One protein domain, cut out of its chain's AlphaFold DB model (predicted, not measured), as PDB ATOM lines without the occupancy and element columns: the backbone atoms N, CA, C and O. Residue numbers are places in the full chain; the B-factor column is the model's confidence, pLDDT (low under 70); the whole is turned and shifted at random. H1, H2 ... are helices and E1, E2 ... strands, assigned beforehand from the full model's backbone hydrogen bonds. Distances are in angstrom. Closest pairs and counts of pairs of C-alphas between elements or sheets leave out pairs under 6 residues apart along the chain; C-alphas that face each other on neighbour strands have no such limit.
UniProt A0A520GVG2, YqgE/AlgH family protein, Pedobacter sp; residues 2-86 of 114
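AT A GLANCE: This is residues 2 to 86 of the 114 residues of the protein "YqgE/AlgH family protein" of Pedobacter sp (UniProt A0A520GVG2). With little regular structure, the domain has a twisted three-strand sheet, E1-E2-E3, at one end and a small strand pair, E4-E5, with short helix H1 toward the other; residues 78 to 83 stick out. The 85 printed residues, under half in named elements, run E1 E2 E3 E4 H1 E5, mostly strand, both sheets antiparallel. The whole is only just loose, close to compact (radius of gyration of the C-alphas 14.7 A), spanning 42 by 32 by 20 A.

HOW THE PARTS SIT: E2, residues 25 to 32, bends by 63 degrees at residue 29. It forms hairpins with E1, residues 9 to 11, and E3, residues 35 to 40, a meander of successive antiparallel neighbours; within hydrogen-bond range are N 10 and O 26, 2.8 A, and N 29 and O 37, 2.8 A. E4, residues 44 to 48, is antiparallel to E5, residues 62 to 64, with N 45 and O 63 at 2.8 A. H1, residues 49 to 52, too short for an O i to N i+4 pair, is not on the larger sheet.

IN THESE COORDINATES: E1 begins at C-alpha 9 (142.170, 97.738, 176.869); E5 ends at C-alpha 64 (146.434, 106.759, 164.472). E2 is 19.9 A long.

THE WHOLE: The printed part has no cut; link E1 to E2 is long. No printed residue is under 70.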
ATOM      1  N   GLN A   2     139.449  86.911 183.216       71.00
ATOM      2  CA  GLN A   2     138.266  87.762 183.028       71.00
ATOM      3  C   GLN A   2     137.690  87.537 181.620       71.00
ATOM      4  O   GLN A   2     138.478  87.404 180.681       71.00
ATOM      5  N   PRO A   3     136.356  87.472 181.466       80.75
ATOM      6  CA  PRO A   3     135.733  87.375 180.153       80.75
ATOM      7  C   PRO A   3     136.008  88.648 179.347       80.75
ATOM      8  O   PRO A   3     136.029  89.755 179.895       80.75
ATOM      9  N   LEU A   4     136.224  88.484 178.043       86.69
ATOM     10  CA  LEU A   4     136.391  89.613 177.139       86.69
ATOM     11  C   LEU A   4     135.074  90.399 177.077       86.69
ATOM     12  O   LEU A   4     134.001  89.823 176.931       86.69
ATOM     13  N   THR A   5     135.154  91.716 177.241       90.31
ATOM     14  CA  THR A   5     133.998  92.621 177.250       90.31
ATOM     15  C   THR A   5     134.349  93.911 176.518       90.31
ATOM     16  O   THR A   5     135.522  94.222 176.311       90.31
ATOM     17  N   SER A   6     133.341  94.672 176.097       91.94
ATOM     18  CA  SER A   6     133.553  96.009 175.537       91.94
ATOM     19  C   SER A   6     134.080  96.980 176.599       91.94
ATOM     20  O   SER A   6     133.800  96.840 177.787       91.94
ATOM     21  N   GLY A   7     134.828  97.992 176.167       90.94
ATOM     22  CA  GLY A   7     135.361  99.043 177.030       90.94
ATOM     23  C   GLY A   7     136.688  98.714 177.706       90.94
ATOM     24  O   GLY A   7     137.189  99.538 178.471       90.94
ATOM     25  N   VAL A   8     137.270  97.544 177.431       92.12
ATOM     26  CA  VAL A   8     138.570  97.140 177.978       92.12
ATOM     27  C   VAL A   8     139.721  97.501 177.040       92.12
ATOM     28  O   VAL A   8     139.545  97.678 175.832       92.12
ATOM     29  N   ILE A   9     140.921  97.580 177.611       93.69
ATOM     30  CA  ILE A   9     142.170  97.738 176.869       93.69
ATOM     31  C   ILE A   9     142.874  96.386 176.809       93.69
ATOM     32  O   ILE A   9     143.124  95.762 177.839       93.69
ATOM     33  N   LEU A  10     143.220  95.958 175.600       94.38
ATOM     34  CA  LEU A  10     144.059  94.798 175.349       94.38
ATOM     35  C   LEU A  10     145.491  95.262 175.111       94.38
ATOM     36  O   LEU A  10     145.743  96.175 174.323       94.38
ATOM     37  N   ILE A  11     146.432  94.615 175.782       95.44
ATOM     38  CA  ILE A  11     147.860  94.855 175.600       95.44
ATOM     39  C   ILE A  11     148.424  93.614 174.924       95.44
ATOM     40  O   ILE A  11     148.267  92.508 175.436       95.44
ATOM     41  N   SER A  12     149.043  93.793 173.758       95.44
ATOM     42  CA  SER A  12     149.650  92.683 173.028       95.44
ATOM     43  C   SER A  12     150.765  92.039 173.844       95.44
ATOM     44  O   SER A  12     151.567  92.749 174.460       95.44
ATOM     45  N   ASP A  13     150.898  90.723 173.731       94.31
ATOM     46  CA  ASP A  13     152.091  90.027 174.198       94.31
ATOM     47  C   ASP A  13     153.356  90.603 173.509       94.31
ATOM     48  O   ASP A  13     153.339  90.813 172.288       94.31
ATOM     49  N   PRO A  14     154.454  90.882 174.244       89.75
ATOM     50  CA  PRO A  14     155.692  91.413 173.665       89.75
ATOM     51  C   PRO A  14     156.302  90.555 172.548       89.75
ATOM     52  O   PRO A  14     157.038  91.087 171.714       89.75
ATOM     53  N   PHE A  15     156.013  89.252 172.537       93.31
ATOM     54  CA  PHE A  15     156.509  88.263 171.582       93.31
ATOM     55  C   PHE A  15     155.481  87.887 170.509       93.31
ATOM     56  O   PHE A  15     155.758  87.017 169.677       93.31
ATOM     57  N   LEU A  16     154.310  88.537 170.490       94.94
ATOM     58  CA  LEU A  16     153.328  88.353 169.428       94.94
ATOM     59  C   LEU A  16     153.960  88.694 168.071       94.94
ATOM     60  O   LEU A  16     154.439  89.807 167.857       94.94
ATOM     61  N   LYS A  17     153.960  87.724 167.153       93.69
ATOM     62  CA  LYS A  17     154.606  87.854 165.835       93.69
ATOM     63  C   LYS A  17     153.703  88.446 164.757       93.69
ATOM     64  O   LYS A  17     154.195  88.753 163.675       93.69
ATOM     65  N   ASP A  18     152.409  88.595 165.032       94.25
ATOM     66  CA  ASP A  18     151.478  89.196 164.080       94.25
ATOM     67  C   ASP A  18     151.853  90.674 163.848       94.25
ATOM     68  O   ASP A  18     151.804  91.473 164.793       94.25
ATOM     69  N   PRO A  19     152.217  91.076 162.616       91.44
ATOM     70  CA  PRO A  19     152.611  92.450 162.321       91.44
ATOM     71  C   PRO A  19     151.496  93.464 162.607       91.44
ATOM     72  O   PRO A  19     151.789  94.615 162.942       91.44
ATOM     73  N   ASN A  20     150.225  93.068 162.557       91.81
ATOM     74  CA  ASN A  20     149.094  93.952 162.835       91.81
ATOM     75  C   ASN A  20     148.977  94.305 164.324       91.81
ATOM     76  O   ASN A  20     148.505  95.393 164.649       91.81
ATOM     77  N   PHE A  21     149.476  93.441 165.216       94.06
ATOM     78  CA  PHE A  21     149.254  93.551 166.664       94.06
ATOM     79  C   PHE A  21     150.527  93.499 167.520       94.06
ATOM     80  O   PHE A  21     150.469  93.658 168.736       94.06
ATOM     81  N   VAL A  22     151.710  93.328 166.927       95.00
ATOM     82  CA  VAL A  22     152.973  93.394 167.676       95.00
ATOM     83  C   VAL A  22     153.117  94.744 168.392       95.00
ATOM     84  O   VAL A  22     153.023  95.809 167.772       95.00
ATOM     85  N   ARG A  23     153.336  94.706 169.712       94.38
ATOM     86  CA  ARG A  23     153.462  95.891 170.584       94.38
ATOM     87  C   ARG A  23     152.278  96.868 170.489       94.38
ATOM     88  O   ARG A  23     152.470  98.077 170.631       94.38
ATOM     89  N   THR A  24     151.062  96.384 170.236       96.62
ATOM     90  CA  THR A  24     149.864  97.235 170.202       96.62
ATOM     91  C   THR A  24     149.136  97.314 171.530       96.62
ATOM     92  O   THR A  24     149.034  96.337 172.271       96.62
ATOM     93  N   VAL A  25     148.534  98.474 171.760       96.62
ATOM     94  CA  VAL A  25     147.458  98.677 172.725       96.62
ATOM     95  C   VAL A  25     146.167  98.811 171.926       96.62
ATOM     96  O   VAL A  25     146.069  99.706 171.088       96.62
ATOM     97  N   VAL A  26     145.200  97.927 172.160       95.38
ATOM     98  CA  VAL A  26     143.916  97.902 171.446       95.38
ATOM     99  C   VAL A  26     142.790  98.259 172.406       95.38
ATOM    100  O   VAL A  26     142.692  97.686 173.486       95.38
ATOM    101  N   PHE A  27     141.917  99.182 172.018       95.31
ATOM    102  CA  PHE A  27     140.666  99.443 172.724       95.31
ATOM    103  C   PHE A  27     139.544  98.589 172.147       95.31
ATOM    104  O   PHE A  27     139.244  98.697 170.961       95.31
ATOM    105  N   MET A  28     138.919  97.758 172.982       94.12
ATOM    106  CA  MET A  28     137.798  96.911 172.583       94.12
ATOM    107  C   MET A  28     136.502  97.728 172.595       94.12
ATOM    108  O   MET A  28     135.969  98.043 173.656       94.12
ATOM    109  N   CYS A  29     135.987  98.090 171.425       92.62
ATOM    110  CA  CYS A  29     134.768  98.887 171.298       92.62
ATOM    111  C   CYS A  29     133.500  98.039 171.381       92.62
ATOM    112  O   CYS A  29     132.512  98.485 171.964       92.62
ATOM    113  N   ASP A  30     133.515  96.835 170.811       91.56
ATOM    114  CA  ASP A  30     132.410  95.886 170.910       91.56
ATOM    115  C   ASP A  30     132.920  94.444 170.928       91.56
ATOM    116  O   ASP A  30     133.932  94.133 170.303       91.56
ATOM    117  N   HIS A  31     132.220  93.573 171.647       91.50
ATOM    118  CA  HIS A  31     132.531  92.147 171.694       91.50
ATOM    119  C   HIS A  31     131.230  91.356 171.788       91.50
ATOM    120  O   HIS A  31     130.490  91.489 172.763       91.50
ATOM    121  N   GLN A  32     130.968  90.549 170.769       89.50
ATOM    122  CA  GLN A  32     129.788  89.712 170.626       89.50
ATOM    123  C   GLN A  32     130.216  88.309 170.156       89.50
ATOM    124  O   GLN A  32     131.349  88.129 169.697       89.50
ATOM    125  N   PRO A  33     129.352  87.286 170.271       89.62
ATOM    126  CA  PRO A  33     129.691  85.923 169.853       89.62
ATOM    127  C   PRO A  33     130.080  85.788 168.372       89.62
ATOM    128  O   PRO A  33     130.818  84.872 168.017       89.62
ATOM    129  N   ASP A  34     129.584  86.679 167.516       90.19
ATOM    130  CA  ASP A  34     129.851  86.732 166.077       90.19
ATOM    131  C   ASP A  34     131.142  87.486 165.722       90.19
ATOM    132  O   ASP A  34     131.664  87.329 164.617       90.19
ATOM    133  N   GLY A  35     131.696  88.278 166.646       89.62
ATOM    134  CA  GLY A  35     132.907  89.033 166.377       89.62
ATOM    135  C   GLY A  35     133.277  90.074 167.425       89.62
ATOM    136  O   GLY A  35     132.552  90.392 168.364       89.62
ATOM    137  N   SER A  36     134.476  90.621 167.253       92.38
ATOM    138  CA  SER A  36     135.010  91.696 168.090       92.38
ATOM    139  C   SER A  36     135.436  92.861 167.221       92.38
ATOM    140  O   SER A  36     135.974  92.667 166.133       92.38
ATOM    141  N   PHE A  37     135.247  94.067 167.734       91.62
ATOM    142  CA  PHE A  37     135.609  95.301 167.060       91.62
ATOM    143  C   PHE A  37     136.385  96.204 168.013       91.62
ATOM    144  O   PHE A  37     135.972  96.432 169.153       91.62
ATOM    145  N   GLY A  38     137.503  96.747 167.545       93.88
ATOM    146  CA  GLY A  38     138.355  97.609 168.348       93.88
ATOM    147  C   GLY A  38     139.408  98.336 167.528       93.88
ATOM    148  O   GLY A  38     139.607  98.040 166.352       93.88
ATOM    149  N   PHE A  39     140.091  99.274 168.180       96.00
ATOM    150  CA  PHE A  39     141.075 100.144 167.540       96.00
ATOM    151  C   PHE A  39     142.441 100.045 168.192       96.00
ATOM    152  O   PHE A  39     142.563 100.103 169.417       96.00
ATOM    153  N   VAL A  40     143.484  99.985 167.371       96.56
ATOM    154  CA  VAL A  40     144.861 100.187 167.816       96.56
ATOM    155  C   VAL A  40     145.056 101.660 168.195       96.56
ATOM    156  O   VAL A  40     144.818 102.564 167.401       96.56
ATOM    157  N   LEU A  41     145.508 101.914 169.424       95.38
ATOM    158  CA  LEU A  41     145.638 103.267 169.978       95.38
ATOM    159  C   LEU A  41     147.045 103.857 169.859       95.38
ATOM    160  O   LEU A  41     147.215 105.071 169.933       95.38
ATOM    161  N   ASN A  42     148.070 103.012 169.742       95.62
ATOM    162  CA  ASN A  42     149.470 103.412 169.915       95.62
ATOM    163  C   ASN A  42     150.309 103.310 168.631       95.62
ATOM    164  O   ASN A  42     151.538 103.274 168.701       95.62
ATOM    165  N   ARG A  43     149.666 103.267 167.461       95.38
ATOM    166  CA  ARG A  43     150.342 103.283 166.160       95.38
ATOM    167  C   ARG A  43     149.942 104.524 165.388       95.38
ATOM    168  O   ARG A  43     148.788 104.663 165.007       95.38
ATOM    169  N   ARG A  44     150.904 105.408 165.133       95.31
ATOM    170  CA  ARG A  44     150.669 106.612 164.333       95.31
ATOM    171  C   ARG A  44     150.474 106.248 162.869       95.31
ATOM    172  O   ARG A  44     151.185 105.394 162.339       95.31
ATOM    173  N   TYR A  45     149.535 106.926 162.229       94.31
ATOM    174  CA  TYR A  45     149.419 106.948 160.783       94.31
ATOM    175  C   TYR A  45     150.437 107.937 160.201       94.31
ATOM    176  O   TYR A  45     150.905 108.837 160.899       94.31
ATOM    177  N   LYS A  46     150.841 107.739 158.940       92.19
ATOM    178  CA  LYS A  46     151.878 108.584 158.321       92.19
ATOM    179  C   LYS A  46     151.376 110.000 158.047       92.19
ATOM    180  O   LYS A  46     152.157 110.939 158.151       92.19
ATOM    181  N   GLN A  47     150.100 110.126 157.702       93.12
ATOM    182  CA  GLN A  47     149.452 111.394 157.398       93.12
ATOM    183  C   GLN A  47     148.711 111.970 158.611       93.12
ATOM    184  O   GLN A  47     148.170 111.231 159.437       93.12
ATOM    185  N   THR A  48     148.667 113.296 158.696       94.00
ATOM    186  CA  THR A  48     147.811 114.053 159.623       94.00
ATOM    187  C   THR A  48     146.388 114.194 159.076       94.00
ATOM    188  O   THR A  48     146.131 113.930 157.903       94.00
ATOM    189  N   LEU A  49     145.444 114.618 159.920       93.81
ATOM    190  CA  LEU A  49     144.028 114.715 159.552       93.81
ATOM    191  C   LEU A  49     143.794 115.631 158.345       93.81
ATOM    192  O   LEU A  49     143.142 115.216 157.397       93.81
ATOM    193  N   ASN A  50     144.388 116.822 158.341       94.25
ATOM    194  CA  ASN A  50     144.308 117.770 157.227       94.25
ATOM    195  C   ASN A  50     144.908 117.244 155.907       94.25
ATOM    196  O   ASN A  50     144.537 117.697 154.832       94.25
ATOM    197  N   GLN A  51     145.827 116.274 155.960       93.38
ATOM    198  CA  GLN A  51     146.362 115.622 154.758       93.38
ATOM    199  C   GLN A  51     145.422 114.539 154.210       93.38
ATOM    200  O   GLN A  51     145.511 114.194 153.036       93.38
ATOM    201  N   LEU A  52     144.556 113.977 155.059       92.19
ATOM    202  CA  LEU A  52     143.535 113.001 154.669       92.19
ATOM    203  C   LEU A  52     142.233 113.683 154.240       92.19
ATOM    204  O   LEU A  52     141.571 113.216 153.320       92.19
ATOM    205  N   LEU A  53     141.886 114.783 154.906       92.56
ATOM    206  CA  LEU A  53     140.705 115.601 154.666       92.56
ATOM    207  C   LEU A  53     141.158 117.050 154.455       92.56
ATOM    208  O   LEU A  53     141.265 117.796 155.432       92.56
ATOM    209  N   PRO A  54     141.425 117.452 153.198       88.81
ATOM    210  CA  PRO A  54     141.879 118.803 152.883       88.81
ATOM    211  C   PRO A  54     140.922 119.894 153.364       88.81
ATOM    212  O   PRO A  54     141.363 120.983 153.651       88.81
ATOM    213  N   GLU A  55     139.632 119.614 153.542       92.69
ATOM    214  CA  GLU A  55     138.657 120.581 154.078       92.69
ATOM    215  C   GLU A  55     138.948 121.020 155.529       92.69
ATOM    216  O   GLU A  55     138.399 122.012 156.001       92.69
ATOM    217  N   LEU A  56     139.812 120.294 156.247       90.44
ATOM    218  CA  LEU A  56     140.185 120.548 157.642       90.44
ATOM    219  C   LEU A  56     141.609 121.123 157.767       90.44
ATOM    220  O   LEU A  56     142.347 120.727 158.671       90.44
ATOM    221  N   GLU A  57     142.015 122.024 156.862       88.38
ATOM    222  CA  GLU A  57     143.400 122.533 156.742       88.38
ATOM    223  C   GLU A  57     144.006 123.010 158.072       88.38
ATOM    224  O   GLU A  57     145.163 122.700 158.371       88.38
ATOM    225  N   ASP A  58     143.200 123.675 158.903       91.62
ATOM    226  CA  ASP A  58     143.604 124.274 160.181       91.62
ATOM    227  C   ASP A  58     143.846 123.257 161.313       91.62
ATOM    228  O   ASP A  58     144.277 123.621 162.411       91.62
ATOM    229  N   PHE A  59     143.595 121.967 161.067       87.31
ATOM    230  CA  PHE A  59     143.673 120.909 162.073       87.31
ATOM    231  C   PHE A  59     144.742 119.862 161.719       87.31
ATOM    232  O   PHE A  59     144.415 118.754 161.277       87.31
ATOM    233  N   PRO A  60     146.038 120.136 161.980       88.69
ATOM    234  CA  PRO A  60     147.130 119.178 161.790       88.69
ATOM    235  C   PRO A  60     147.158 118.121 162.910       88.69
ATOM    236  O   PRO A  60     148.159 117.915 163.599       88.69
ATOM    237  N   ILE A  61     146.026 117.454 163.133       92.94
ATOM    238  CA  ILE A  61     145.844 116.448 164.178       92.94
ATOM    239  C   ILE A  61     146.553 115.158 163.757       92.94
ATOM    240  O   ILE A  61     146.411 114.690 162.627       92.94
ATOM    241  N   ILE A  62     147.311 114.562 164.682       94.25
ATOM    242  CA  ILE A  62     147.920 113.244 164.471       94.25
ATOM    243  C   ILE A  62     146.809 112.196 164.407       94.25
ATOM    244  O   ILE A  62     146.035 112.045 165.352       94.25
ATOM    245  N   VAL A  63     146.782 111.434 163.318       94.94
ATOM    246  CA  VAL A  63     145.887 110.290 163.149       94.94
ATOM    247  C   VAL A  63     146.626 109.019 163.549       94.94
ATOM    248  O   VAL A  63     147.828 108.875 163.312       94.94
ATOM    249  N   ASN A  64     145.915 108.087 164.175       95.75
ATOM    250  CA  ASN A  64     146.434 106.759 164.472       95.75
ATOM    251  C   ASN A  64     145.888 105.741 163.470       95.75
ATOM    252  O   ASN A  64     144.754 105.842 163.011       95.75
ATOM    253  N   TYR A  65     146.701 104.742 163.153       95.25
ATOM    254  CA  TYR A  65     146.278 103.567 162.412       95.25
ATOM    255  C   TYR A  65     145.348 102.725 163.292       95.25
ATOM    256  O   TYR A  65     145.802 102.172 164.291       95.25
ATOM    257  N   GLY A  66     144.067 102.633 162.924       94.44
ATOM    258  CA  GLY A  66     143.046 101.945 163.721       94.44
ATOM    259  C   GLY A  66     143.103 100.416 163.651       94.44
ATOM    260  O   GLY A  66     142.704  99.754 164.605       94.44
ATOM    261  N   GLY A  67     143.635  99.846 162.570       94.69
ATOM    262  CA  GLY A  67     143.707  98.401 162.355       94.69
ATOM    263  C   GLY A  67     143.713  98.035 160.866       94.69
ATOM    264  O   GLY A  67     143.622  98.921 160.018       94.69
ATOM    265  N   PRO A  68     143.838  96.742 160.527       93.88
ATOM    266  CA  PRO A  68     143.972  96.280 159.140       93.88
ATOM    267  C   PRO A  68     142.669  96.263 158.339       93.88
ATOM    268  O   PRO A  68     142.700  96.007 157.138       93.88
ATOM    269  N   VAL A  69     141.533  96.516 158.984       93.75
ATOM    270  CA  VAL A  69     140.203  96.437 158.375       93.75
ATOM    271  C   VAL A  69     139.671  97.847 158.146       93.75
ATOM    272  O   VAL A  69     139.796  98.686 159.035       93.75
ATOM    273  N   GLN A  70     139.072  98.092 156.972       92.25
ATOM    274  CA  GLN A  70     138.454  99.378 156.600       92.25
ATOM    275  C   GLN A  70     139.391 100.584 156.807       92.25
ATOM    276  O   GLN A  70     139.051 101.572 157.454       92.25
ATOM    277  N   THR A  71     140.608 100.501 156.264       91.06
ATOM    278  CA  THR A  71     141.658 101.525 156.432       91.06
ATOM    279  C   THR A  71     141.343 102.871 155.770       91.06
ATOM    280  O   THR A  71     142.093 103.826 155.940       91.06
ATOM    281  N   ASP A  72     140.270 102.934 154.992       91.06
ATOM    282  CA  ASP A  72     139.716 104.099 154.303       91.06
ATOM    283  C   ASP A  72     138.641 104.836 155.123       91.06
ATOM    284  O   ASP A  72     138.095 105.839 154.670       91.06
ATOM    285  N   THR A  73     138.351 104.372 156.340       92.62
ATOM    286  CA  THR A  73     137.357 104.981 157.231       92.62
ATOM    287  C   THR A  73     138.009 105.743 158.382       92.62
ATOM    288  O   THR A  73     139.019 105.318 158.951       92.62
ATOM    289  N   LEU A  74     137.406 106.872 158.764       92.62
ATOM    290  CA  LEU A  74     137.845 107.668 159.907       92.62
ATOM    291  C   LEU A  74     136.929 107.431 161.106       92.62
ATOM    292  O   LEU A  74     135.708 107.519 161.004       92.62
ATOM    293  N   HIS A  75     137.539 107.168 162.256       92.94
ATOM    294  CA  HIS A  75     136.838 106.912 163.504       92.94
ATOM    295  C   HIS A  75     137.366 107.825 164.608       92.94
ATOM    296  O   HIS A  75     138.572 108.056 164.711       92.94
ATOM    297  N   PHE A  76     136.466 108.305 165.467       91.06
ATOM    298  CA  PHE A  76     136.801 109.190 166.580       91.06
ATOM    299  C   PHE A  76     136.473 108.528 167.915       91.06
ATOM    300  O   PHE A  76     135.368 108.032 168.132       91.06
ATOM    301  N   ILE A  77     137.433 108.562 168.837       91.44
ATOM    302  CA  ILE A  77     137.227 108.208 170.242       91.44
ATOM    303  C   ILE A  77     137.298 109.514 171.029       91.44
ATOM    304  O   ILE A  77     138.321 110.196 171.002       91.44
ATOM    305  N   HIS A  78     136.219 109.871 171.723       91.06
ATOM    306  CA  HIS A  78     136.113 111.133 172.456       91.06
ATOM    307  C   HIS A  78     135.458 110.931 173.829       91.06
ATOM    308  O   HIS A  78     134.834 109.908 174.105       91.06
ATOM    309  N   SER A  79     135.609 111.931 174.696       90.06
ATOM    310  CA  SER A  79     134.997 111.993 176.032       90.06
ATOM    311  C   SER A  79     133.991 113.140 176.172       90.06
ATOM    312  O   SER A  79     133.662 113.534 177.286       90.06
ATOM    313  N   GLN A  80     133.530 113.693 175.045       90.56
ATOM    314  CA  GLN A  80     132.682 114.888 174.968       90.56
ATOM    315  C   GLN A  80     131.305 114.547 174.368       90.56
ATOM    316  O   GLN A  80     131.056 114.914 173.219       90.56
ATOM    317  N   PRO A  81     130.442 113.798 175.081       88.44
ATOM    318  CA  PRO A  81     129.132 113.393 174.559       88.44
ATOM    319  C   PRO A  81     128.194 114.583 174.308       88.44
ATOM    320  O   PRO A  81     127.363 114.520 173.415       88.44
ATOM    321  N   GLU A  82     128.367 115.684 175.046       90.56
ATOM    322  CA  GLU A  82     127.527 116.884 174.913       90.56
ATOM    323  C   GLU A  82     127.837 117.708 173.652       90.56
ATOM    324  O   GLU A  82     126.992 118.457 173.175       90.56
ATOM    325  N   ILE A  83     129.065 117.605 173.129       92.00
ATOM    326  CA  ILE A  83     129.529 118.393 171.973       92.00
ATOM    327  C   ILE A  83     129.396 117.589 170.680       92.00
ATOM    328  O   ILE A  83     129.111 118.150 169.626       92.00
ATOM    329  N   ILE A  84     129.628 116.278 170.756       88.06
ATOM    330  CA  ILE A  84     129.548 115.364 169.616       88.06
ATOM    331  C   ILE A  84     128.370 114.420 169.887       88.06
ATOM    332  O   ILE A  84     128.567 113.385 170.537       88.06
ATOM    333  N   PRO A  85     127.151 114.793 169.453       83.44
ATOM    334  CA  PRO A  85     125.984 113.929 169.573       83.44
ATOM    335  C   PRO A  85     126.147 112.678 168.693       83.44
ATOM    336  O   PRO A  85     127.051 112.591 167.864       83.44
ATOM    337  N   ASP A  86     125.293 111.679 168.909       88.50
ATOM    338  CA  ASP A  86     125.247 110.408 168.159       88.50
ATOM    339  C   ASP A  86     126.444 109.453 168.350       88.50
ATOM    340  O   ASP A  86     126.488 108.359 167.780       88.50
TER     341      ASP A  86